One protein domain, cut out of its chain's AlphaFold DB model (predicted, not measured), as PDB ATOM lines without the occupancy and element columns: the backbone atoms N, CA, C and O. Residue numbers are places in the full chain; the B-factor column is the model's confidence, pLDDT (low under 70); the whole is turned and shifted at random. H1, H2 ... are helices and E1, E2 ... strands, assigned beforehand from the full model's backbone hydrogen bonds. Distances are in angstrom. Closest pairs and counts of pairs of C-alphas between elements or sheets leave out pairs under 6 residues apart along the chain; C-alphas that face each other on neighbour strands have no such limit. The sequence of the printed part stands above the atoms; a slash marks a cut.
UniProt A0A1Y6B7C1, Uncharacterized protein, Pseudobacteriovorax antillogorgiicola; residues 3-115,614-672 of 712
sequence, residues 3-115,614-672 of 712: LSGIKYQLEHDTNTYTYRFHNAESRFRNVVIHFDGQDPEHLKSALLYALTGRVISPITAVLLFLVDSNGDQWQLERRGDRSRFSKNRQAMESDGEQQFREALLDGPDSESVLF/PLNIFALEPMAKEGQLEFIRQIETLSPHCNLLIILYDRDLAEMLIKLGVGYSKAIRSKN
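What this domain is: This is residues 3 to 115 and 614 to 672 of the 712 residues of an uncharacterized protein of Pseudobacteriovorax antillogorgiicola (UniProt A0A1Y6B7C1). One long sheet of nine strands, twisted and curled like part of a barrel, wraps round the helix H1. H2 covers strands E6 and E5 at one end of the sheet, on the same face as H1; near the other end H4 packs over E3, and H3 only grazes the sheet. The printed part has 172 residues, with four named helices and nine named strands in the chain order E1 E2 E3 H1 E4 E5 E6 H2 E7 H3 E8 H4 E9, class mixed. The sheet is mixed, in the order E6 E5 E4 E1 E2 E9 E3 E8 E7. The whole is compact, with a radius of gyration of the C-alphas of 16.5 A and spans of 51 by 39 by 27 A.

Where its parts are: Across the sheet stand E6, residues 82 to 87; E5, 73 to 79; E4, 59 to 67, 23.0 A long; E1, 3 to 10, 20.7 A long, beginning at C-alpha 3 (171.879, 153.651, 185.936); E2, 16 to 22; E9, 662 to 667, ending at C-alpha 667 (175.499, 166.552, 191.121); E3, 28 to 34; E8, 644 to 648; and E7, 616 to 620. The helices are H1, residues 40 to 52, 18.0 A long; H2, 96 to 105; H3, 625 to 636; and H4, 651 to 659.

How they stand to each other: E4, E5 and E6 form a meander, each strand the antiparallel neighbour of the one before; N 64 and O 76 are 2.8 A apart, N 84 and O 77 2.8 A. E1 is antiparallel to E4, with N 7 and O 63 at 2.8 A, and forms a hairpin with E2, with N 8 and O 17 at 2.9 A. E9 pairs with E2 antiparallel, N 22 and O 664 at 2.9 A, and with E3 parallel, N 665 and O 33 at 2.8 A. E7, H3, E8 form a strand-helix-strand unit, two parallel neighbour strands with a helix between, and its crossover is right-handed; N 645 and O 616 are 2.9 A apart. E8, H4, E9 form a split unit, E3 between its strands, also right-handed; E3 and E8 are parallel, N 646 and O 32 at 3.0 A. H1 and H2 make two layers with the sheet, helices on one face. The closest C-alphas of H1 and E4 are those of Ala 46 and Ile 59, 6.1 A. H2 has a height over the sheet of 10.4 A, H4 of 9.1 A. H3 and H4 are close but not clearly touching, closest at C-alphas 628 and 653, 6.7 A. In H1, H2, H3 and H4 every O i to N i+4 pair is within hydrogen-bond range.

The domain as a whole: The C-alphas farthest apart, of Glu 93 and Glu 626, are 51.4 A apart. Residues 116 to 613 are not printed; C-alphas 115 and 614 are 6.0 A apart across the cut. Of the links printed whole, none is long. The mean pLDDT of the printed part is 71.0, and 59 residues are under 70, among them 22 to 40, 101 to 115 and 665 to 672.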
ATOM      1  N   LEU A   3     171.592 152.804 184.770       73.62
ATOM      2  CA  LEU A   3     171.879 153.651 185.936       73.62
ATOM      3  C   LEU A   3     170.967 154.888 185.956       73.62
ATOM      4  O   LEU A   3     170.977 155.674 185.014       73.62
ATOM      5  N   SER A   4     170.205 155.094 187.038       73.81
ATOM      6  CA  SER A   4     169.279 156.241 187.182       73.81
ATOM      7  C   SER A   4     169.682 157.222 188.291       73.81
ATOM      8  O   SER A   4     169.503 158.437 188.176       73.81
ATOM      9  N   GLY A   5     170.325 156.730 189.349       79.25
ATOM     10  CA  GLY A   5     170.950 157.580 190.355       79.25
ATOM     11  C   GLY A   5     171.859 156.802 191.292       79.25
ATOM     12  O   GLY A   5     171.768 155.585 191.403       79.25
ATOM     13  N   ILE A   6     172.712 157.523 192.006       83.50
ATOM     14  CA  ILE A   6     173.477 156.987 193.130       83.50
ATOM     15  C   ILE A   6     173.539 158.045 194.224       83.50
ATOM     16  O   ILE A   6     173.672 159.240 193.949       83.50
ATOM     17  N   LYS A   7     173.424 157.611 195.476       87.00
ATOM     18  CA  LYS A   7     173.774 158.422 196.639       87.00
ATOM     19  C   LYS A   7     174.859 157.722 197.424       87.00
ATOM     20  O   LYS A   7     174.772 156.512 197.581       87.00
ATOM     21  N   TYR A   8     175.828 158.449 197.954       86.69
ATOM     22  CA  TYR A   8     176.832 157.875 198.841       86.69
ATOM     23  C   TYR A   8     177.231 158.839 199.956       86.69
ATOM     24  O   TYR A   8     176.959 160.041 199.894       86.69
ATOM     25  N   GLN A   9     177.858 158.292 200.992       84.75
ATOM     26  CA  GLN A   9     178.397 159.030 202.128       84.75
ATOM     27  C   GLN A   9     179.871 158.667 202.333       84.75
ATOM     28  O   GLN A   9     180.252 157.500 202.204       84.75
ATOM     29  N   LEU A  10     180.685 159.679 202.643       84.38
ATOM     30  CA  LEU A  10     182.114 159.530 202.912       84.38
ATOM     31  C   LEU A  10     182.370 159.268 204.405       84.38
ATOM     32  O   LEU A  10     181.588 159.671 205.261       84.38
ATOM     33  N   GLU A  11     183.481 158.616 204.727       78.19
ATOM     34  CA  GLU A  11     183.853 158.192 206.088       78.19
ATOM     35  C   GLU A  11     184.049 159.341 207.089       78.19
ATOM     36  O   GLU A  11     183.888 159.159 208.296       78.19
ATOM     37  N   HIS A  12     184.352 160.541 206.596       74.69
ATOM     38  CA  HIS A  12     184.584 161.738 207.411       74.69
ATOM     39  C   HIS A  12     183.629 162.893 207.070       74.69
ATOM     40  O   HIS A  12     183.893 164.035 207.438       74.69
ATOM     41  N   ASP A  13     182.519 162.612 206.377       74.75
ATOM     42  CA  ASP A  13     181.540 163.623 205.972       74.75
ATOM     43  C   ASP A  13     180.109 163.237 206.385       74.75
ATOM     44  O   ASP A  13     179.666 162.094 206.241       74.75
ATOM     45  N   THR A  14     179.358 164.210 206.895       68.25
ATOM     46  CA  THR A  14     177.927 164.071 207.202       68.25
ATOM     47  C   THR A  14     177.040 164.362 205.990       68.25
ATOM     48  O   THR A  14     175.861 164.006 205.993       68.25
ATOM     49  N   ASN A  15     177.588 164.976 204.937       76.31
ATOM     50  CA  ASN A  15     176.866 165.258 203.704       76.31
ATOM     51  C   ASN A  15     176.640 163.984 202.877       76.31
ATOM     52  O   ASN A  15     177.532 163.153 202.698       76.31
ATOM     53  N   THR A  16     175.435 163.861 202.308       79.00
ATOM     54  CA  THR A  16     175.128 162.809 201.328       79.00
ATOM     55  C   THR A  16     175.328 163.335 199.911       79.00
ATOM     56  O   THR A  16     174.650 164.261 199.459       79.00
ATOM     57  N   TYR A  17     176.245 162.715 199.182       81.06
ATOM     58  CA  TYR A  17     176.522 163.033 197.789       81.06
ATOM     59  C   TYR A  17     175.483 162.341 196.918       81.06
ATOM     60  O   TYR A  17     175.363 161.123 196.965       81.06
ATOM     61  N   THR A  18     174.688 163.105 196.165       79.25
ATOM     62  CA  THR A  18     173.626 162.573 195.296       79.25
ATOM     63  C   THR A  18     173.908 162.916 193.840       79.25
ATOM     64  O   THR A  18     173.959 164.090 193.472       79.25
ATOM     65  N   TYR A  19     173.970 161.893 192.995       77.50
ATOM     66  CA  TYR A  19     174.007 162.010 191.544       77.50
ATOM     67  C   TYR A  19     172.708 161.476 190.948       77.50
ATOM     68  O   TYR A  19     172.241 160.391 191.304       77.50
ATOM     69  N   ARG A  20     172.119 162.241 190.025       75.44
ATOM     70  CA  ARG A  20     171.061 161.747 189.136       75.44
ATOM     71  C   ARG A  20     171.601 161.665 187.722       75.44
ATOM     72  O   ARG A  20     172.045 162.676 187.170       75.44
ATOM     73  N   PHE A  21     171.539 160.466 187.161       74.19
ATOM     74  CA  PHE A  21     171.886 160.186 185.778       74.19
ATOM     75  C   PHE A  21     170.657 160.532 184.929       74.19
ATOM     76  O   PHE A  21     169.601 159.923 185.083       74.19
ATOM     77  N   HIS A  22     170.756 161.580 184.109       66.44
ATOM     78  CA  HIS A  22     169.664 161.998 183.237       66.44
ATOM     79  C   HIS A  22     169.851 161.325 181.885       66.44
ATOM     80  O   HIS A  22     170.720 161.716 181.102       66.44
ATOM     81  N   ASN A  23     169.016 160.324 181.617       62.59
ATOM     82  CA  ASN A  23     168.898 159.758 180.287       62.59
ATOM     83  C   ASN A  23     167.931 160.640 179.487       62.59
ATOM     84  O   ASN A  23     166.727 160.646 179.747       62.59
ATOM     85  N   ALA A  24     168.472 161.455 178.583       53.81
ATOM     86  CA  ALA A  24     167.664 162.188 177.616       53.81
ATOM     87  C   ALA A  24     167.114 161.212 176.560       53.81
ATOM     88  O   ALA A  24     167.670 160.134 176.360       53.81
ATOM     89  N   GLU A  25     166.048 161.590 175.849       54.72
ATOM     90  CA  GLU A  25     165.561 160.841 174.680       54.72
ATOM     91  C   GLU A  25     166.528 161.028 173.499       54.72
ATOM     92  O   GLU A  25     166.273 161.791 172.568       54.72
ATOM     93  N   SER A  26     167.696 160.394 173.579       51.34
ATOM     94  CA  SER A  26     168.832 160.691 172.715       51.34
ATOM     95  C   SER A  26     169.404 159.467 172.001       51.34
ATOM     96  O   SER A  26     169.006 158.319 172.213       51.34
ATOM     97  N   ARG A  27     170.336 159.737 171.080       52.28
ATOM     98  CA  ARG A  27     170.870 158.773 170.108       52.28
ATOM     99  C   ARG A  27     171.716 157.660 170.743       52.28
ATOM    100  O   ARG A  27     171.845 156.595 170.148       52.28
ATOM    101  N   PHE A  28     172.242 157.890 171.949       57.19
ATOM    102  CA  PHE A  28     173.141 156.990 172.677       57.19
ATOM    103  C   PHE A  28     172.520 156.624 174.032       57.19
ATOM    104  O   PHE A  28     172.806 157.255 175.046       57.19
ATOM    105  N   ARG A  29     171.648 155.606 174.048       54.81
ATOM    106  CA  ARG A  29     170.759 155.276 175.186       54.81
ATOM    107  C   ARG A  29     171.445 155.018 176.534       54.81
ATOM    108  O   ARG A  29     170.772 155.046 177.558       54.81
ATOM    109  N   ASN A  30     172.734 154.697 176.524       58.38
ATOM    110  CA  ASN A  30     173.397 153.994 177.620       58.38
ATOM    111  C   ASN A  30     174.797 154.543 177.963       58.38
ATOM    112  O   ASN A  30     175.510 153.928 178.755       58.38
ATOM    113  N   VAL A  31     175.201 155.671 177.367       60.22
ATOM    114  CA  VAL A  31     176.464 156.350 177.689       60.22
ATOM    115  C   VAL A  31     176.150 157.514 178.617       60.22
ATOM    116  O   VAL A  31     175.416 158.423 178.224       60.22
ATOM    117  N   VAL A  32     176.695 157.498 179.838       62.81
ATOM    118  CA  VAL A  32     176.483 158.591 180.796       62.81
ATOM    119  C   VAL A  32     177.795 159.228 181.225       62.81
ATOM    120  O   VAL A  32     178.717 158.547 181.668       62.81
ATOM    121  N   ILE A  33     177.853 160.554 181.115       62.06
ATOM    122  CA  ILE A  33     179.021 161.362 181.468       62.06
ATOM    123  C   ILE A  33     178.933 161.846 182.915       62.06
ATOM    124  O   ILE A  33     177.920 162.415 183.342       62.06
ATOM    125  N   HIS A  34     180.020 161.680 183.665       62.31
ATOM    126  CA  HIS A  34     180.209 162.385 184.928       62.31
ATOM    127  C   HIS A  34     181.132 163.596 184.776       62.31
ATOM    128  O   HIS A  34     182.290 163.450 184.400       62.31
ATOM    129  N   PHE A  35     180.584 164.778 185.090       62.03
ATOM    130  CA  PHE A  35     181.288 166.054 185.155       62.03
ATOM    131  C   PHE A  35     180.587 166.987 186.165       62.03
ATOM    132  O   PHE A  35     179.606 167.628 185.799       62.03
ATOM    133  N   ASP A  36     181.027 167.004 187.436       54.62
ATOM    134  CA  ASP A  36     181.124 168.213 188.296       54.62
ATOM    135  C   ASP A  36     181.666 167.876 189.710       54.62
ATOM    136  O   ASP A  36     181.068 167.085 190.447       54.62
ATOM    137  N   GLY A  37     182.721 168.573 190.139       54.03
ATOM    138  CA  GLY A  37     182.789 169.132 191.497       54.03
ATOM    139  C   GLY A  37     182.957 168.242 192.742       54.03
ATOM    140  O   GLY A  37     182.605 168.732 193.821       54.03
ATOM    141  N   GLN A  38     183.488 167.015 192.651       57.78
ATOM    142  CA  GLN A  38     184.276 166.342 193.711       57.78
ATOM    143  C   GLN A  38     184.992 165.092 193.158       57.78
ATOM    144  O   GLN A  38     184.701 164.687 192.037       57.78
ATOM    145  N   ASP A  39     185.942 164.527 193.915       64.38
ATOM    146  CA  ASP A  39     186.850 163.460 193.459       64.38
ATOM    147  C   ASP A  39     186.091 162.265 192.827       64.38
ATOM    148  O   ASP A  39     185.347 161.570 193.529       64.38
ATOM    149  N   PRO A  40     186.234 162.013 191.510       66.25
ATOM    150  CA  PRO A  40     185.476 160.969 190.832       66.25
ATOM    151  C   PRO A  40     185.923 159.552 191.216       66.25
ATOM    152  O   PRO A  40     185.151 158.611 191.011       66.25
ATOM    153  N   GLU A  41     187.092 159.381 191.847       70.38
ATOM    154  CA  GLU A  41     187.447 158.106 192.478       70.38
ATOM    155  C   GLU A  41     186.472 157.758 193.622       70.38
ATOM    156  O   GLU A  41     186.234 156.575 193.869       70.38
ATOM    157  N   HIS A  42     185.801 158.736 194.255       77.81
ATOM    158  CA  HIS A  42     184.701 158.467 195.196       77.81
ATOM    159  C   HIS A  42     183.460 157.902 194.493       77.81
ATOM    160  O   HIS A  42     182.859 156.953 194.992       77.81
ATOM    161  N   LEU A  43     183.076 158.439 193.328       74.19
ATOM    162  CA  LEU A  43     181.933 157.932 192.558       74.19
ATOM    163  C   LEU A  43     182.206 156.511 192.038       74.19
ATOM    164  O   LEU A  43     181.354 155.633 192.173       74.19
ATOM    165  N   LYS A  44     183.413 156.277 191.506       74.75
ATOM    166  CA  LYS A  44     183.923 154.953 191.124       74.75
ATOM    167  C   LYS A  44     183.879 153.993 192.318       74.75
ATOM    168  O   LYS A  44     183.214 152.966 192.242       74.75
ATOM    169  N   SER A  45     184.474 154.361 193.452       77.00
ATOM    170  CA  SER A  45     184.468 153.552 194.684       77.00
ATOM    171  C   SER A  45     183.056 153.253 195.195       77.00
ATOM    172  O   SER A  45     182.780 152.135 195.625       77.00
ATOM    173  N   ALA A  46     182.135 154.217 195.102       77.88
ATOM    174  CA  ALA A  46     180.747 154.042 195.514       77.88
ATOM    175  C   ALA A  46     179.995 153.069 194.597       77.88
ATOM    176  O   ALA A  46     179.272 152.211 195.095       77.88
ATOM    177  N   LEU A  47     180.186 153.150 193.277       76.56
ATOM    178  CA  LEU A  47     179.616 152.193 192.320       76.56
ATOM    179  C   LEU A  47     180.177 150.782 192.522       76.56
ATOM    180  O   LEU A  47     179.414 149.819 192.550       76.56
ATOM    181  N   LEU A  48     181.487 150.661 192.733       72.94
ATOM    182  CA  LEU A  48     182.141 149.382 193.004       72.94
ATOM    183  C   LEU A  48     181.640 148.754 194.306       72.94
ATOM    184  O   LEU A  48     181.321 147.565 194.323       72.94
ATOM    185  N   TYR A  49     181.496 149.538 195.378       80.75
ATOM    186  CA  TYR A  49     180.898 149.067 196.628       80.75
ATOM    187  C   TYR A  49     179.423 148.685 196.432       80.75
ATOM    188  O   TYR A  49     178.988 147.622 196.882       80.75
ATOM    189  N   ALA A  50     178.663 149.496 195.690       77.38
ATOM    190  CA  ALA A  50     177.265 149.221 195.392       77.38
ATOM    191  C   ALA A  50     177.072 147.922 194.606       77.38
ATOM    192  O   ALA A  50     176.127 147.202 194.905       77.38
ATOM    193  N   LEU A  51     177.950 147.583 193.658       74.25
ATOM    194  CA  LEU A  51     177.820 146.379 192.829       74.25
ATOM    195  C   LEU A  51     178.476 145.141 193.469       74.25
ATOM    196  O   LEU A  51     177.812 144.116 193.620       74.25
ATOM    197  N   THR A  52     179.727 145.231 193.935       68.75
ATOM    198  CA  THR A  52     180.460 144.078 194.513       68.75
ATOM    199  C   THR A  52     180.082 143.727 195.950       68.75
ATOM    200  O   THR A  52     180.329 142.605 196.384       68.75
ATOM    201  N   GLY A  53     179.581 144.693 196.725       69.19
ATOM    202  CA  GLY A  53     179.386 144.560 198.171       69.19
ATOM    203  C   GLY A  53     180.663 144.713 199.000       69.19
ATOM    204  O   GLY A  53     180.586 144.749 200.226       69.19
ATOM    205  N   ARG A  54     181.835 144.852 198.367       72.31
ATOM    206  CA  ARG A  54     183.105 145.097 199.059       72.31
ATOM    207  C   ARG A  54     183.188 146.568 199.452       72.31
ATOM    208  O   ARG A  54     183.139 147.432 198.582       72.31
ATOM    209  N   VAL A  55     183.317 146.851 200.747       71.19
ATOM    210  CA  VAL A  55     183.526 148.217 201.252       71.19
ATOM    211  C   VAL A  55     184.831 148.767 200.672       71.19
ATOM    212  O   VAL A  55     185.888 148.154 200.828       71.19
ATOM    213  N   ILE A  56     184.759 149.916 200.000       73.00
ATOM    214  CA  ILE A  56     185.912 150.596 199.400       73.00
ATOM    215  C   ILE A  56     186.010 151.984 200.031       73.00
ATOM    216  O   ILE A  56     185.131 152.825 199.848       73.00
ATOM    217  N   SER A  57     187.077 152.205 200.802       69.38
ATOM    218  CA  SER A  57     187.351 153.497 201.440       69.38
ATOM    219  C   SER A  57     187.520 154.588 200.368       69.38
ATOM    220  O   SER A  57     188.151 154.316 199.343       69.38
ATOM    221  N   PRO A  58     186.968 155.803 200.561       75.69
ATOM    222  CA  PRO A  58     186.358 156.319 201.794       75.69
ATOM    223  C   PRO A  58     184.819 156.204 201.864       75.69
ATOM    224  O   PRO A  58     184.184 157.021 202.527       75.69
ATOM    225  N   ILE A  59     184.177 155.244 201.185       82.81
ATOM    226  CA  ILE A  59     182.704 155.137 201.145       82.81
ATOM    227  C   ILE A  59     182.163 154.288 202.306       82.81
ATOM    228  O   ILE A  59     182.496 153.112 202.428       82.81
ATOM    229  N   THR A  60     181.266 154.851 203.124       84.00
ATOM    230  CA  THR A  60     180.647 154.146 204.275       84.00
ATOM    231  C   THR A  60     179.216 153.679 204.034       84.00
ATOM    232  O   THR A  60     178.761 152.706 204.645       84.00
ATOM    233  N   ALA A  61     178.491 154.364 203.154       86.56
ATOM    234  CA  ALA A  61     177.145 154.000 202.745       86.56
ATOM    235  C   ALA A  61     176.927 154.373 201.279       86.56
ATOM    236  O   ALA A  61     177.392 155.420 200.827       86.56
ATOM    237  N   VAL A  62     176.182 153.542 200.557       87.56
ATOM    238  CA  VAL A  62     175.780 153.790 199.174       87.56
ATOM    239  C   VAL A  62     174.352 153.314 198.922       87.56
ATOM    240  O   VAL A  62     173.899 152.311 199.465       87.56
ATOM    241  N   LEU A  63     173.629 154.063 198.098       89.12
ATOM    242  CA  LEU A  63     172.278 153.779 197.646       89.12
ATOM    243  C   LEU A  63     172.229 153.945 196.127       89.12
ATOM    244  O   LEU A  63     172.215 155.067 195.619       89.12
ATOM    245  N   LEU A  64     172.229 152.827 195.412       86.50
ATOM    246  CA  LEU A  64     172.197 152.770 193.957       86.50
ATOM    247  C   LEU A  64     170.755 152.616 193.463       86.50
ATOM    248  O   LEU A  64     169.994 151.823 194.009       86.50
ATOM    249  N   PHE A  65     170.395 153.358 192.419       84.88
ATOM    250  CA  PHE A  65     169.102 153.280 191.747       84.88
ATOM    251  C   PHE A  65     169.310 152.856 190.293       84.88
ATOM    252  O   PHE A  65     169.936 153.574 189.504       84.88
ATOM    253  N   LEU A  66     168.735 151.719 189.922       80.88
ATOM    254  CA  LEU A  66     168.777 151.149 188.581       80.88
ATOM    255  C   LEU A  66     167.354 151.031 188.013       80.88
ATOM    256  O   LEU A  66     166.376 151.007 188.757       80.88
ATOM    257  N   VAL A  67     167.234 150.956 186.693       76.12
ATOM    258  CA  VAL A  67     165.976 150.649 185.995       76.12
ATOM    259  C   VAL A  67     166.246 149.493 185.043       76.12
ATOM    260  O   VAL A  67     167.216 149.554 184.291       76.12
ATOM    261  N   ASP A  68     165.467 148.415 185.077       73.00
ATOM    262  CA  ASP A  68     165.671 147.308 184.132       73.00
ATOM    263  C   ASP A  68     165.025 147.572 182.760       73.00
ATOM    264  O   ASP A  68     164.361 148.586 182.538       73.00
ATOM    265  N   SER A  69     165.266 146.675 181.802       67.06
ATOM    266  CA  SER A  69     164.763 146.799 180.426       67.06
ATOM    267  C   SER A  69     163.230 146.792 180.334       67.06
ATOM    268  O   SER A  69     162.687 147.246 179.329       67.06
ATOM    269  N   ASN A  70     162.539 146.319 181.379       71.19
ATOM    270  CA  ASN A  70     161.079 146.298 181.478       71.19
ATOM    271  C   ASN A  70     160.521 147.574 182.139       71.19
ATOM    272  O   ASN A  70     159.306 147.755 182.203       71.19
ATOM    273  N   GLY A  71     161.396 148.473 182.606       70.56
ATOM    274  CA  GLY A  71     161.036 149.717 183.284       70.56
ATOM    275  C   GLY A  71     160.915 149.601 184.805       70.56
ATOM    276  O   GLY A  71     160.563 150.592 185.452       70.56
ATOM    277  N   ASP A  72     161.221 148.442 185.398       80.38
ATOM    278  CA  ASP A  72     161.123 148.267 186.845       80.38
ATOM    279  C   ASP A  72     162.268 148.986 187.572       80.38
ATOM    280  O   ASP A  72     163.432 148.917 187.172       80.38
ATOM    281  N   GLN A  73     161.950 149.653 188.683       82.62
ATOM    282  CA  GLN A  73     162.904 150.434 189.474       82.62
ATOM    283  C   GLN A  73     163.562 149.577 190.553       82.62
ATOM    284  O   GLN A  73     162.925 149.215 191.542       82.62
ATOM    285  N   TRP A  74     164.852 149.310 190.404       84.06
ATOM    286  CA  TRP A  74     165.673 148.626 191.394       84.06
ATOM    287  C   TRP A  74     166.388 149.646 192.291       84.06
ATOM    288  O   TRP A  74     166.924 150.648 191.819       84.06
ATOM    289  N   GLN A  75     166.419 149.392 193.595       87.88
ATOM    290  CA  GLN A  75     167.114 150.211 194.584       87.88
ATOM    291  C   GLN A  75     167.915 149.304 195.527       87.88
ATOM    292  O   GLN A  75     167.352 148.427 196.185       87.88
ATOM    293  N   LEU A  76     169.224 149.549 195.597       87.44
ATOM    294  CA  LEU A  76     170.208 148.773 196.351       87.44
ATOM    295  C   LEU A  76     170.899 149.667 197.387       87.44
ATOM    296  O   LEU A  76     171.656 150.566 197.031       87.44
ATOM    297  N   GLU A  77     170.622 149.423 198.666       88.31
ATOM    298  CA  GLU A  77     171.238 150.097 199.815       88.31
ATOM    299  C   GLU A  77     172.348 149.208 200.397       88.31
ATOM    300  O   GLU A  77     172.092 148.056 200.744       88.31
ATOM    301  N   ARG A  78     173.572 149.729 200.536       87.69
ATOM    302  CA  ARG A  78     174.694 149.060 201.215       87.69
ATOM    303  C   ARG A  78     175.308 149.987 202.267       87.69
ATOM    304  O   ARG A  78     175.573 151.154 201.982       87.69
ATOM    305  N   ARG A  79     175.489 149.495 203.498       84.75
ATOM    306  CA  ARG A  79     176.086 150.241 204.624       84.75
ATOM    307  C   ARG A  79     176.826 149.294 205.572       84.75
ATOM    308  O   ARG A  79     176.193 148.509 206.283       84.75
ATOM    309  N   GLY A  80     178.157 149.378 205.591       76.38
ATOM    310  CA  GLY A  80     179.007 148.312 206.136       76.38
ATOM    311  C   GLY A  80     178.675 146.966 205.479       76.38
ATOM    312  O   GLY A  80     178.451 146.905 204.269       76.38
ATOM    313  N   ASP A  81     178.539 145.918 206.286       70.94
ATOM    314  CA  ASP A  81     178.207 144.561 205.817       70.94
ATOM    315  C   ASP A  81     176.714 144.362 205.482       70.94
ATOM    316  O   ASP A  81     176.298 143.282 205.062       70.94
ATOM    317  N   ARG A  82     175.861 145.374 205.695       79.25
ATOM    318  CA  ARG A  82     174.415 145.262 205.451       79.25
ATOM    319  C   ARG A  82     174.078 145.683 204.029       79.25
ATOM    320  O   ARG A  82     174.249 146.850 203.684       79.25
ATOM    321  N   SER A  83     173.513 144.754 203.260       82.31
ATOM    322  CA  SER A  83     172.897 145.010 201.954       82.31
ATOM    323  C   SER A  83     171.373 144.889 202.045       82.31
ATOM    324  O   SER A  83     170.859 144.024 202.754       82.31
ATOM    325  N   ARG A  84     170.641 145.741 201.325       85.19
ATOM    326  CA  ARG A  84     169.193 145.640 201.115       85.19
ATOM    327  C   ARG A  84     168.876 145.883 199.650       85.19
ATOM    328  O   ARG A  84     169.265 146.906 199.089       85.19
ATOM    329  N   PHE A  85     168.121 144.963 199.072       87.25
ATOM    330  CA  PHE A  85     167.677 145.007 197.687       87.25
ATOM    331  C   PHE A  85     166.179 145.298 197.663       87.25
ATOM    332  O   PHE A  85     165.426 144.830 198.518       87.25
ATOM    333  N   SER A  86     165.738 146.096 196.700       86.56
ATOM    334  CA  SER A  86     164.324 146.395 196.506       86.56
ATOM    335  C   SER A  86     164.013 146.619 195.033       86.56
ATOM    336  O   SER A  86     164.827 147.187 194.308       86.56
ATOM    337  N   LYS A  87     162.831 146.183 194.597       87.31
ATOM    338  CA  LYS A  87     162.330 146.330 193.229       87.31
ATOM    339  C   LYS A  87     160.927 146.927 193.276       87.31
ATOM    340  O   LYS A  87     160.105 146.528 194.093       87.31
ATOM    341  N   ASN A  88     160.670 147.954 192.470       84.75
ATOM    342  CA  ASN A  88     159.442 148.758 192.487       84.75
ATOM    343  C   ASN A  88     159.024 149.219 193.901       84.75
ATOM    344  O   ASN A  88     157.843 149.261 194.239       84.75
ATOM    345  N   ARG A  89     160.019 149.594 194.725       80.06
ATOM    346  CA  ARG A  89     159.894 149.985 196.149       80.06
ATOM    347  C   ARG A  89     159.452 148.873 197.114       80.06
ATOM    348  O   ARG A  89     159.230 149.162 198.287       80.06
ATOM    349  N   GLN A  90     159.358 147.624 196.665       82.88
ATOM    350  CA  GLN A  90     159.169 146.456 197.527       82.88
ATOM    351  C   GLN A  90     160.541 145.892 197.908       82.88
ATOM    352  O   GLN A  90     161.391 145.714 197.039       82.88
ATOM    353  N   ALA A  91     160.781 145.651 199.198       82.38
ATOM    354  CA  ALA A  91     162.014 145.013 199.656       82.38
ATOM    355  C   ALA A  91     162.025 143.530 199.258       82.38
ATOM    356  O   ALA A  91     161.004 142.858 199.381       82.38
ATOM    357  N   MET A  92     163.170 143.037 198.791       81.62
ATOM    358  CA  MET A  92     163.381 141.616 198.525       81.62
ATOM    359  C   MET A  92     163.760 140.876 199.813       81.62
ATOM    360  O   MET A  92     164.378 141.455 200.710       81.62
ATOM    361  N   GLU A  93     163.388 139.599 199.893       74.38
ATOM    362  CA  GLU A  93     163.752 138.704 200.999       74.38
ATOM    363  C   GLU A  93     165.200 138.179 200.844       74.38
ATOM    364  O   GLU A  93     166.000 138.780 200.124       74.38
ATOM    365  N   SER A  94     165.577 137.109 201.560       62.59
ATOM    366  CA  SER A  94     166.979 136.687 201.778       62.59
ATOM    367  C   SER A  94     167.837 136.545 200.518       62.59
ATOM    368  O   SER A  94     169.043 136.778 200.580       62.59
ATOM    369  N   ASP A  95     167.217 136.224 199.384       70.62
ATOM    370  CA  ASP A  95     167.904 135.867 198.140       70.62
ATOM    371  C   ASP A  95     167.987 137.054 197.157       70.62
ATOM    372  O   ASP A  95     168.385 136.900 196.003       70.62
ATOM    373  N   GLY A  96     167.634 138.268 197.605       70.94
ATOM    374  CA  GLY A  96     167.602 139.474 196.770       70.94
ATOM    375  C   GLY A  96     168.936 139.838 196.103       70.94
ATOM    376  O   GLY A  96     168.930 140.455 195.040       70.94
ATOM    377  N   GLU A  97     170.077 139.424 196.668       73.56
ATOM    378  CA  GLU A  97     171.381 139.585 196.004       73.56
ATOM    379  C   GLU A  97     171.563 138.615 194.827       73.56
ATOM    380  O   GLU A  97     172.116 139.001 193.799       73.56
ATOM    381  N   GLN A  98     171.077 137.376 194.946       73.56
ATOM    382  CA  GLN A  98     171.148 136.391 193.869       73.56
ATOM    383  C   GLN A  98     170.209 136.785 192.722       73.56
ATOM    384  O   GLN A  98     170.657 136.875 191.583       73.56
ATOM    385  N   GLN A  99     168.957 137.142 193.030       72.69
ATOM    386  CA  GLN A  99     167.994 137.617 192.026       72.69
ATOM    387  C   GLN A  99     168.479 138.886 191.307       72.69
ATOM    388  O   GLN A  99     168.220 139.070 190.118       72.69
ATOM    389  N   PHE A 100     169.210 139.761 192.006       72.38
ATOM    390  CA  PHE A 100     169.855 140.917 191.391       72.38
ATOM    391  C   PHE A 100     170.982 140.520 190.422       72.38
ATOM    392  O   PHE A 100     171.069 141.103 189.344       72.38
ATOM    393  N   ARG A 101     171.821 139.530 190.770       69.62
ATOM    394  CA  ARG A 101     172.892 139.024 189.889       69.62
ATOM    395  C   ARG A 101     172.334 138.313 188.657       69.62
ATOM    396  O   ARG A 101     172.765 138.622 187.553       69.62
ATOM    397  N   GLU A 102     171.348 137.436 188.832       68.50
ATOM    398  CA  GLU A 102     170.657 136.743 187.733       68.50
ATOM    399  C   GLU A 102     170.047 137.750 186.744       68.50
ATOM    400  O   GLU A 102     170.261 137.648 185.539       68.50
ATOM    401  N   ALA A 103     169.384 138.797 187.250       66.00
ATOM    402  CA  ALA A 103     168.827 139.877 186.434       66.00
ATOM    403  C   ALA A 103     169.877 140.845 185.831       66.00
ATOM    404  O   ALA A 103     169.511 141.740 185.062       66.00
ATOM    405  N   LEU A 104     171.161 140.707 186.186       63.66
ATOM    406  CA  LEU A 104     172.274 141.463 185.596       63.66
ATOM    407  C   LEU A 104     173.033 140.666 184.518       63.66
ATOM    408  O   LEU A 104     173.683 141.287 183.679       63.66
ATOM    409  N   LEU A 105     172.977 139.329 184.565       60.12
ATOM    410  CA  LEU A 105     173.837 138.416 183.796       60.12
ATOM    411  C   LEU A 105     173.112 137.559 182.738       60.12
ATOM    412  O   LEU A 105     173.790 136.877 181.974       60.12
ATOM    413  N   ASP A 106     171.773 137.571 182.690       52.75
ATOM    414  CA  ASP A 106     170.944 136.760 181.772       52.75
ATOM    415  C   ASP A 106     171.244 135.235 181.807       52.75
ATOM    416  O   ASP A 106     170.956 134.498 180.863       52.75
ATOM    417  N   GLY A 107     171.773 134.722 182.927       48.66
ATOM    418  CA  GLY A 107     172.001 133.290 183.146       48.66
ATOM    419  C   GLY A 107     172.728 132.968 184.463       48.66
ATOM    420  O   GLY A 107     173.322 133.862 185.063       48.66
ATOM    421  N   PRO A 108     172.679 131.704 184.934       36.91
ATOM    422  CA  PRO A 108     173.335 131.277 186.174       36.91
ATOM    423  C   PRO A 108     174.812 130.867 186.015       36.91
ATOM    424  O   PRO A 108     175.512 130.768 187.017       36.91
ATOM    425  N   ASP A 109     175.284 130.622 184.786       42.12
ATOM    426  CA  ASP A 109     176.579 129.967 184.513       42.12
ATOM    427  C   ASP A 109     177.725 130.936 184.138       42.12
ATOM    428  O   ASP A 109     178.810 130.506 183.747       42.12
ATOM    429  N   SER A 110     177.518 132.251 184.251       45.16
ATOM    430  CA  SER A 110     178.522 133.287 183.968       45.16
ATOM    431  C   SER A 110     179.157 133.845 185.251       45.16
ATOM    432  O   SER A 110     178.840 134.943 185.698       45.16
ATOM    433  N   GLU A 111     180.141 133.133 185.819       45.50
ATOM    434  CA  GLU A 111     181.016 133.667 186.891       45.50
ATOM    435  C   GLU A 111     182.041 134.722 186.390       45.50
ATOM    436  O   GLU A 111     183.029 135.019 187.067       45.50
ATOM    437  N   SER A 112     181.826 135.315 185.210       50.41
ATOM    438  CA  SER A 112     182.640 136.419 184.692       50.41
ATOM    439  C   SER A 112     182.340 137.742 185.413       50.41
ATOM    440  O   SER A 112     181.322 137.919 186.085       50.41
ATOM    441  N   VAL A 113     183.288 138.680 185.339       52.66
ATOM    442  CA  VAL A 113     183.285 139.883 186.182       52.66
ATOM    443  C   VAL A 113     182.080 140.781 185.863       52.66
ATOM    444  O   VAL A 113     181.857 141.171 184.722       52.66
ATOM    445  N   LEU A 114     181.310 141.155 186.895       54.47
ATOM    446  CA  LEU A 114     180.088 141.978 186.783       54.47
ATOM    447  C   LEU A 114     180.320 143.401 186.225       54.47
ATOM    448  O   LEU A 114     179.359 144.132 185.990       54.47
ATOM    449  N   PHE A 115     181.572 143.826 186.082       58.72
ATOM    450  CA  PHE A 115     181.993 145.060 185.428       58.72
ATOM    451  C   PHE A 115     183.499 144.998 185.165       58.72
ATOM    452  O   PHE A 115     184.221 144.321 185.894       58.72
ATOM    453  N   PRO A 614     178.579 143.555 181.659       59.22
ATOM    454  CA  PRO A 614     177.260 144.187 181.805       59.22
ATOM    455  C   PRO A 614     177.284 145.669 182.228       59.22
ATOM    456  O   PRO A 614     176.282 146.372 182.036       59.22
ATOM    457  N   LEU A 615     178.413 146.162 182.752       66.50
ATOM    458  CA  LEU A 615     178.728 147.583 182.928       66.50
ATOM    459  C   LEU A 615     180.236 147.809 182.751       66.50
ATOM    460  O   LEU A 615     181.024 147.200 183.461       66.50
ATOM    461  N   ASN A 616     180.638 148.755 181.904       70.50
ATOM    462  CA  ASN A 616     182.041 149.174 181.807       70.50
ATOM    463  C   ASN A 616     182.244 150.597 182.321       70.50
ATOM    464  O   ASN A 616     181.466 151.500 181.993       70.50
ATOM    465  N   ILE A 617     183.301 150.795 183.113       73.25
ATOM    466  CA  ILE A 617     183.682 152.101 183.663       73.25
ATOM    467  C   ILE A 617     184.985 152.553 183.005       73.25
ATOM    468  O   ILE A 617     186.055 152.004 183.268       73.25
ATOM    469  N   PHE A 618     184.890 153.598 182.186       75.88
ATOM    470  CA  PHE A 618     186.029 154.240 181.541       75.88
ATOM    471  C   PHE A 618     186.398 155.534 182.270       75.88
ATOM    472  O   PHE A 618     185.585 156.456 182.360       75.88
ATOM    473  N   ALA A 619     187.634 155.618 182.764       72.56
ATOM    474  CA  ALA A 619     188.209 156.846 183.314       72.56
ATOM    475  C   ALA A 619     189.148 157.492 182.281       72.56
ATOM    476  O   ALA A 619     190.145 156.883 181.881       72.56
ATOM    477  N   LEU A 620     188.817 158.713 181.847       74.12
ATOM    478  CA  LEU A 620     189.497 159.418 180.756       74.12
ATOM    479  C   LEU A 620     190.241 160.658 181.275       74.12
ATOM    480  O   LEU A 620     189.626 161.706 181.487       74.12
ATOM    481  N   GLU A 621     191.558 160.536 181.474       70.81
ATOM    482  CA  GLU A 621     192.446 161.659 181.830       70.81
ATOM    483  C   GLU A 621     192.378 162.804 180.792       70.81
ATOM    484  O   GLU A 621     191.994 162.558 179.649       70.81
ATOM    485  N   PRO A 622     192.738 164.057 181.146       69.81
ATOM    486  CA  PRO A 622     192.710 165.181 180.205       69.81
ATOM    487  C   PRO A 622     193.545 164.905 178.946       69.81
ATOM    488  O   PRO A 622     194.730 164.580 179.039       69.81
ATOM    489  N   MET A 623     192.937 165.054 177.765       72.38
ATOM    490  CA  MET A 623     193.553 164.696 176.480       72.38
ATOM    491  C   MET A 623     193.875 165.917 175.617       72.38
ATOM    492  O   MET A 623     193.216 166.952 175.686       72.38
ATOM    493  N   ALA A 624     194.865 165.771 174.734       76.19
ATOM    494  CA  ALA A 624     195.085 166.723 173.648       76.19
ATOM    495  C   ALA A 624     193.891 166.732 172.672       76.19
ATOM    496  O   ALA A 624     193.184 165.733 172.528       76.19
ATOM    497  N   LYS A 625     193.696 167.845 171.950       75.75
ATOM    498  CA  LYS A 625     192.542 168.056 171.050       75.75
ATOM    499  C   LYS A 625     192.359 166.971 169.982       75.75
ATOM    500  O   LYS A 625     191.234 166.674 169.606       75.75
ATOM    501  N   GLU A 626     193.446 166.368 169.509       74.94
ATOM    502  CA  GLU A 626     193.398 165.260 168.546       74.94
ATOM    503  C   GLU A 626     192.795 163.994 169.179       74.94
ATOM    504  O   GLU A 626     191.872 163.406 168.619       74.94
ATOM    505  N   GLY A 627     193.218 163.648 170.402       73.12
ATOM    506  CA  GLY A 627     192.633 162.555 171.184       73.12
ATOM    507  C   GLY A 627     191.177 162.815 171.589       73.12
ATOM    508  O   GLY A 627     190.364 161.897 171.540       73.12
ATOM    509  N   GLN A 628     190.815 164.066 171.906       77.00
ATOM    510  CA  GLN A 628     189.417 164.464 172.147       77.00
ATOM    511  C   GLN A 628     188.525 164.188 170.919       77.00
ATOM    512  O   GLN A 628     187.424 163.660 171.066       77.00
ATOM    513  N   LEU A 629     188.990 164.533 169.711       74.94
ATOM    514  CA  LEU A 629     188.241 164.327 168.465       74.94
ATOM    515  C   LEU A 629     188.112 162.846 168.096       74.94
ATOM    516  O   LEU A 629     187.024 162.410 167.722       74.94
ATOM    517  N   GLU A 630     189.183 162.061 168.234       75.44
ATOM    518  CA  GLU A 630     189.127 160.620 167.959       75.44
ATOM    519  C   GLU A 630     188.244 159.884 168.986       75.44
ATOM    520  O   GLU A 630     187.480 158.995 168.617       75.44
ATOM    521  N   PHE A 631     188.234 160.318 170.251       78.25
ATOM    522  CA  PHE A 631     187.324 159.785 171.271       78.25
ATOM    523  C   PHE A 631     185.850 160.074 170.951       78.25
ATOM    524  O   PHE A 631     185.010 159.177 171.031       78.25
ATOM    525  N   ILE A 632     185.533 161.306 170.527       76.06
ATOM    526  CA  ILE A 632     184.191 161.671 170.047       76.06
ATOM    527  C   ILE A 632     183.783 160.777 168.869       76.06
ATOM    528  O   ILE A 632     182.683 160.230 168.867       76.06
ATOM    529  N   ARG A 633     184.682 160.579 167.900       76.00
ATOM    530  CA  ARG A 633     184.435 159.749 166.715       76.00
ATOM    531  C   ARG A 633     184.159 158.287 167.071       76.00
ATOM    532  O   ARG A 633     183.237 157.694 166.517       76.00
ATOM    533  N   GLN A 634     184.909 157.717 168.014       74.69
ATOM    534  CA  GLN A 634     184.658 156.362 168.506       74.69
ATOM    535  C   GLN A 634     183.298 156.259 169.216       74.69
ATOM    536  O   GLN A 634     182.550 155.314 168.959       74.69
ATOM    537  N   ILE A 635     182.915 157.263 170.018       74.62
ATOM    538  CA  ILE A 635     181.579 157.321 170.637       74.62
ATOM    539  C   ILE A 635     180.465 157.380 169.581       74.62
ATOM    540  O   ILE A 635     179.462 156.683 169.725       74.62
ATOM    541  N   GLU A 636     180.634 158.141 168.495       70.94
ATOM    542  CA  GLU A 636     179.650 158.194 167.403       70.94
ATOM    543  C   GLU A 636     179.449 156.846 166.689       70.94
ATOM    544  O   GLU A 636     178.368 156.600 166.150       70.94
ATOM    545  N   THR A 637     180.450 155.957 166.708       71.00
ATOM    546  CA  THR A 637     180.363 154.609 166.116       71.00
ATOM    547  C   THR A 637     179.737 153.542 167.025       71.00
ATOM    548  O   THR A 637     179.535 152.412 166.577       71.00
ATOM    549  N   LEU A 638     179.401 153.864 168.281       68.44
ATOM    550  CA  LEU A 638     178.870 152.888 169.240       68.44
ATOM    551  C   LEU A 638     177.454 152.390 168.902       68.44
ATOM    552  O   LEU A 638     176.557 153.142 168.520       68.44
ATOM    553  N   SER A 639     177.237 151.096 169.148       57.84
ATOM    554  CA  SER A 639     175.924 150.447 169.080       57.84
ATOM    555  C   SER A 639     175.007 150.911 170.230       57.84
ATOM    556  O   SER A 639     175.472 151.032 171.366       57.84
ATOM    557  N   PRO A 640     173.688 151.106 170.010       57.19
ATOM    558  CA  PRO A 640     172.757 151.638 171.017       57.19
ATOM    559  C   PRO A 640     172.424 150.684 172.189       57.19
ATOM    560  O   PRO A 640     171.467 150.941 172.920       57.19
ATOM    561  N   HIS A 641     173.179 149.594 172.369       54.38
ATOM    562  CA  HIS A 641     172.890 148.516 173.325       54.38
ATOM    563  C   HIS A 641     173.925 148.347 174.461       54.38
ATOM    564  O   HIS A 641     173.655 147.604 175.400       54.38
ATOM    565  N   CYS A 642     175.071 149.039 174.441       60.09
ATOM    566  CA  CYS A 642     176.164 148.846 175.415       60.09
ATOM    567  C   CYS A 642     176.039 149.760 176.652       60.09
ATOM    568  O   CYS A 642     175.880 150.963 176.480       60.09
ATOM    569  N   ASN A 643     176.152 149.238 177.883       64.12
ATOM    570  CA  ASN A 643     176.062 150.032 179.127       64.12
ATOM    571  C   ASN A 643     177.424 150.598 179.552       64.12
ATOM    572  O   ASN A 643     178.256 149.872 180.098       64.12
ATOM    573  N   LEU A 644     177.645 151.898 179.330       72.12
ATOM    574  CA  LEU A 644     178.948 152.542 179.511       72.12
ATOM    575  C   LEU A 644     178.863 153.752 180.452       72.12
ATOM    576  O   LEU A 644     178.127 154.711 180.201       72.12
ATOM    577  N   LEU A 645     179.678 153.752 181.505       73.50
ATOM    578  CA  LEU A 645     179.911 154.933 182.331       73.50
ATOM    579  C   LEU A 645     181.243 155.569 181.938       73.50
ATOM    580  O   LEU A 645     182.294 154.938 182.054       73.50
ATOM    581  N   ILE A 646     181.201 156.833 181.513       76.00
ATOM    582  CA  ILE A 646     182.391 157.587 181.119       76.00
ATOM    583  C   ILE A 646     182.627 158.703 182.140       76.00
ATOM    584  O   ILE A 646     181.823 159.624 182.303       76.00
ATOM    585  N   ILE A 647     183.753 158.613 182.839       76.12
ATOM    586  CA  ILE A 647     184.208 159.597 183.818       76.12
ATOM    587  C   ILE A 647     185.185 160.536 183.105       76.12
ATOM    588  O   ILE A 647     186.268 160.109 182.698       76.12
ATOM    589  N   LEU A 648     184.793 161.805 182.944       73.50
ATOM    590  CA  LEU A 648     185.572 162.822 182.234       73.50
ATOM    591  C   LEU A 648     186.147 163.846 183.212       73.50
ATOM    592  O   LEU A 648     185.406 164.507 183.938       73.50
ATOM    593  N   TYR A 649     187.465 164.043 183.167       71.62
ATOM    594  CA  TYR A 649     188.120 165.170 183.848       71.62
ATOM    595  C   TYR A 649     188.080 166.468 183.014       71.62
ATOM    596  O   TYR A 649     188.328 167.552 183.539       71.62
ATOM    597  N   ASP A 650     187.764 166.368 181.719       73.81
ATOM    598  CA  ASP A 650     187.786 167.472 180.757       73.81
ATOM    599  C   ASP A 650     186.390 168.096 180.565       73.81
ATOM    600  O   ASP A 650     185.444 167.444 180.112       73.81
ATOM    601  N   ARG A 651     186.277 169.384 180.911       72.38
ATOM    602  CA  ARG A 651     185.034 170.159 180.820       72.38
ATOM    603  C   ARG A 651     184.575 170.386 179.387       72.38
ATOM    604  O   ARG A 651     183.384 170.257 179.104       72.38
ATOM    605  N   ASP A 652     185.492 170.768 178.510       73.56
ATOM    606  CA  ASP A 652     185.146 171.180 177.153       73.56
ATOM    607  C   ASP A 652     184.695 169.951 176.356       73.56
ATOM    608  O   ASP A 652     183.694 170.003 175.637       73.56
ATOM    609  N   LEU A 653     185.354 168.807 176.579       76.06
ATOM    610  CA  LEU A 653     184.934 167.510 176.049       76.06
ATOM    611  C   LEU A 653     183.558 167.074 176.580       76.06
ATOM    612  O   LEU A 653     182.716 166.629 175.797       76.06
ATOM    613  N   ALA A 654     183.289 167.246 177.880       74.94
ATOM    614  CA  ALA A 654     181.975 166.958 178.455       74.94
ATOM    615  C   ALA A 654     180.872 167.841 177.838       74.94
ATOM    616  O   ALA A 654     179.829 167.328 177.426       74.94
ATOM    617  N   GLU A 655     181.101 169.152 177.699       73.69
ATOM    618  CA  GLU A 655     180.148 170.068 177.057       73.69
ATOM    619  C   GLU A 655     179.949 169.763 175.555       73.69
ATOM    620  O   GLU A 655     178.844 169.959 175.039       73.69
ATOM    621  N   MET A 656     180.969 169.260 174.846       74.06
ATOM    622  CA  MET A 656     180.843 168.790 173.457       74.06
ATOM    623  C   MET A 656     179.989 167.519 173.348       74.06
ATOM    624  O   MET A 656     179.052 167.482 172.552       74.06
ATOM    625  N   LEU A 657     180.244 166.504 174.176       75.19
ATOM    626  CA  LEU A 657     179.487 165.248 174.147       75.19
ATOM    627  C   LEU A 657     178.022 165.431 174.590       75.19
ATOM    628  O   LEU A 657     177.122 164.822 174.009       75.19
ATOM    629  N   ILE A 658     177.748 166.337 175.536       74.56
ATOM    630  CA  ILE A 658     176.372 166.728 175.898       74.56
ATOM    631  C   ILE A 658     175.646 167.359 174.696       74.56
ATOM    632  O   ILE A 658     174.477 167.053 174.458       74.56
ATOM    633  N   LYS A 659     176.324 168.192 173.888       73.31
ATOM    634  CA  LYS A 659     175.752 168.767 172.649       73.31
ATOM    635  C   LYS A 659     175.500 167.717 171.561       73.31
ATOM    636  O   LYS A 659     174.571 167.891 170.777       73.31
ATOM    637  N   LEU A 660     176.265 166.622 171.541       70.81
ATOM    638  CA  LEU A 660     176.020 165.449 170.686       70.81
ATOM    639  C   LEU A 660     174.863 164.561 171.191       70.81
ATOM    640  O   LEU A 660     174.504 163.577 170.543       70.81
ATOM    641  N   GLY A 661     174.250 164.910 172.325       64.19
ATOM    642  CA  GLY A 661     173.134 164.177 172.913       64.19
ATOM    643  C   GLY A 661     173.557 162.972 173.753       64.19
ATOM    644  O   GLY A 661     172.734 162.094 173.991       64.19
ATOM    645  N   VAL A 662     174.804 162.891 174.217       71.62
ATOM    646  CA  VAL A 662     175.193 161.871 175.205       71.62
ATOM    647  C   VAL A 662     174.523 162.178 176.553       71.62
ATOM    648  O   VAL A 662     174.400 163.342 176.947       71.62
ATOM    649  N   GLY A 663     174.056 161.143 177.261       67.88
ATOM    650  CA  GLY A 663     173.449 161.290 178.584       67.88
ATOM    651  C   GLY A 663     174.442 161.858 179.603       67.88
ATOM    652  O   GLY A 663     175.649 161.627 179.514       67.88
ATOM    653  N   TYR A 664     173.958 162.594 180.607       70.81
ATOM    654  CA  TYR A 664     174.841 163.194 181.612       70.81
ATOM    655  C   TYR A 664     174.308 163.065 183.038       70.81
ATOM    656  O   TYR A 664     173.105 163.055 183.307       70.81
ATOM    657  N   SER A 665     175.237 162.965 183.983       67.94
ATOM    658  CA  SER A 665     174.954 163.040 185.411       67.94
ATOM    659  C   SER A 665     175.051 164.482 185.893       67.94
ATOM    660  O   SER A 665     175.920 165.238 185.462       67.94
ATOM    661  N   LYS A 666     174.182 164.859 186.831       66.19
ATOM    662  CA  LYS A 666     174.295 166.137 187.540       66.19
ATOM    663  C   LYS A 666     174.393 165.889 189.037       66.19
ATOM    664  O   LYS A 666     173.554 165.182 189.604       66.19
ATOM    665  N   ALA A 667     175.396 166.496 189.669       64.56
ATOM    666  CA  ALA A 667     175.499 166.552 191.121       64.56
ATOM    667  C   ALA A 667     174.317 167.356 191.685       64.56
ATOM    668  O   ALA A 667     174.098 168.512 191.315       64.56
ATOM    669  N   ILE A 668     173.553 166.759 192.595       65.56
ATOM    670  CA  ILE A 668     172.489 167.439 193.335       65.56
ATOM    671  C   ILE A 668     172.943 167.544 194.785       65.56
ATOM    672  O   ILE A 668     172.736 166.631 195.582       65.56
ATOM    673  N   ARG A 669     173.551 168.680 195.139       56.19
ATOM    674  CA  ARG A 669     173.817 169.006 196.544       56.19
ATOM    675  C   ARG A 669     172.481 169.169 197.266       56.19
ATOM    676  O   ARG A 669     171.667 170.013 196.882       56.19
ATOM    677  N   SER A 670     172.249 168.378 198.309       46.88
ATOM    678  CA  SER A 670     171.148 168.622 199.238       46.88
ATOM    679  C   SER A 670     171.367 169.978 199.908       46.88
ATOM    680  O   SER A 670     172.367 170.167 200.594       46.88
ATOM    681  N   LYS A 671     170.441 170.928 199.726       38.91
ATOM    682  CA  LYS A 671     170.397 172.106 200.601       38.91
ATOM    683  C   LYS A 671     170.113 171.617 202.019       38.91
ATOM    684  O   LYS A 671     169.124 170.914 202.219       38.91
ATOM    685  N   ASN A 672     170.964 171.995 202.968       36.59
ATOM    686  CA  ASN A 672     170.780 171.654 204.373       36.59
ATOM    687  C   ASN A 672     169.410 172.142 204.857       36.59
ATOM    688  O   ASN A 672     169.097 173.327 204.747       36.59
TER     689      ASN A 672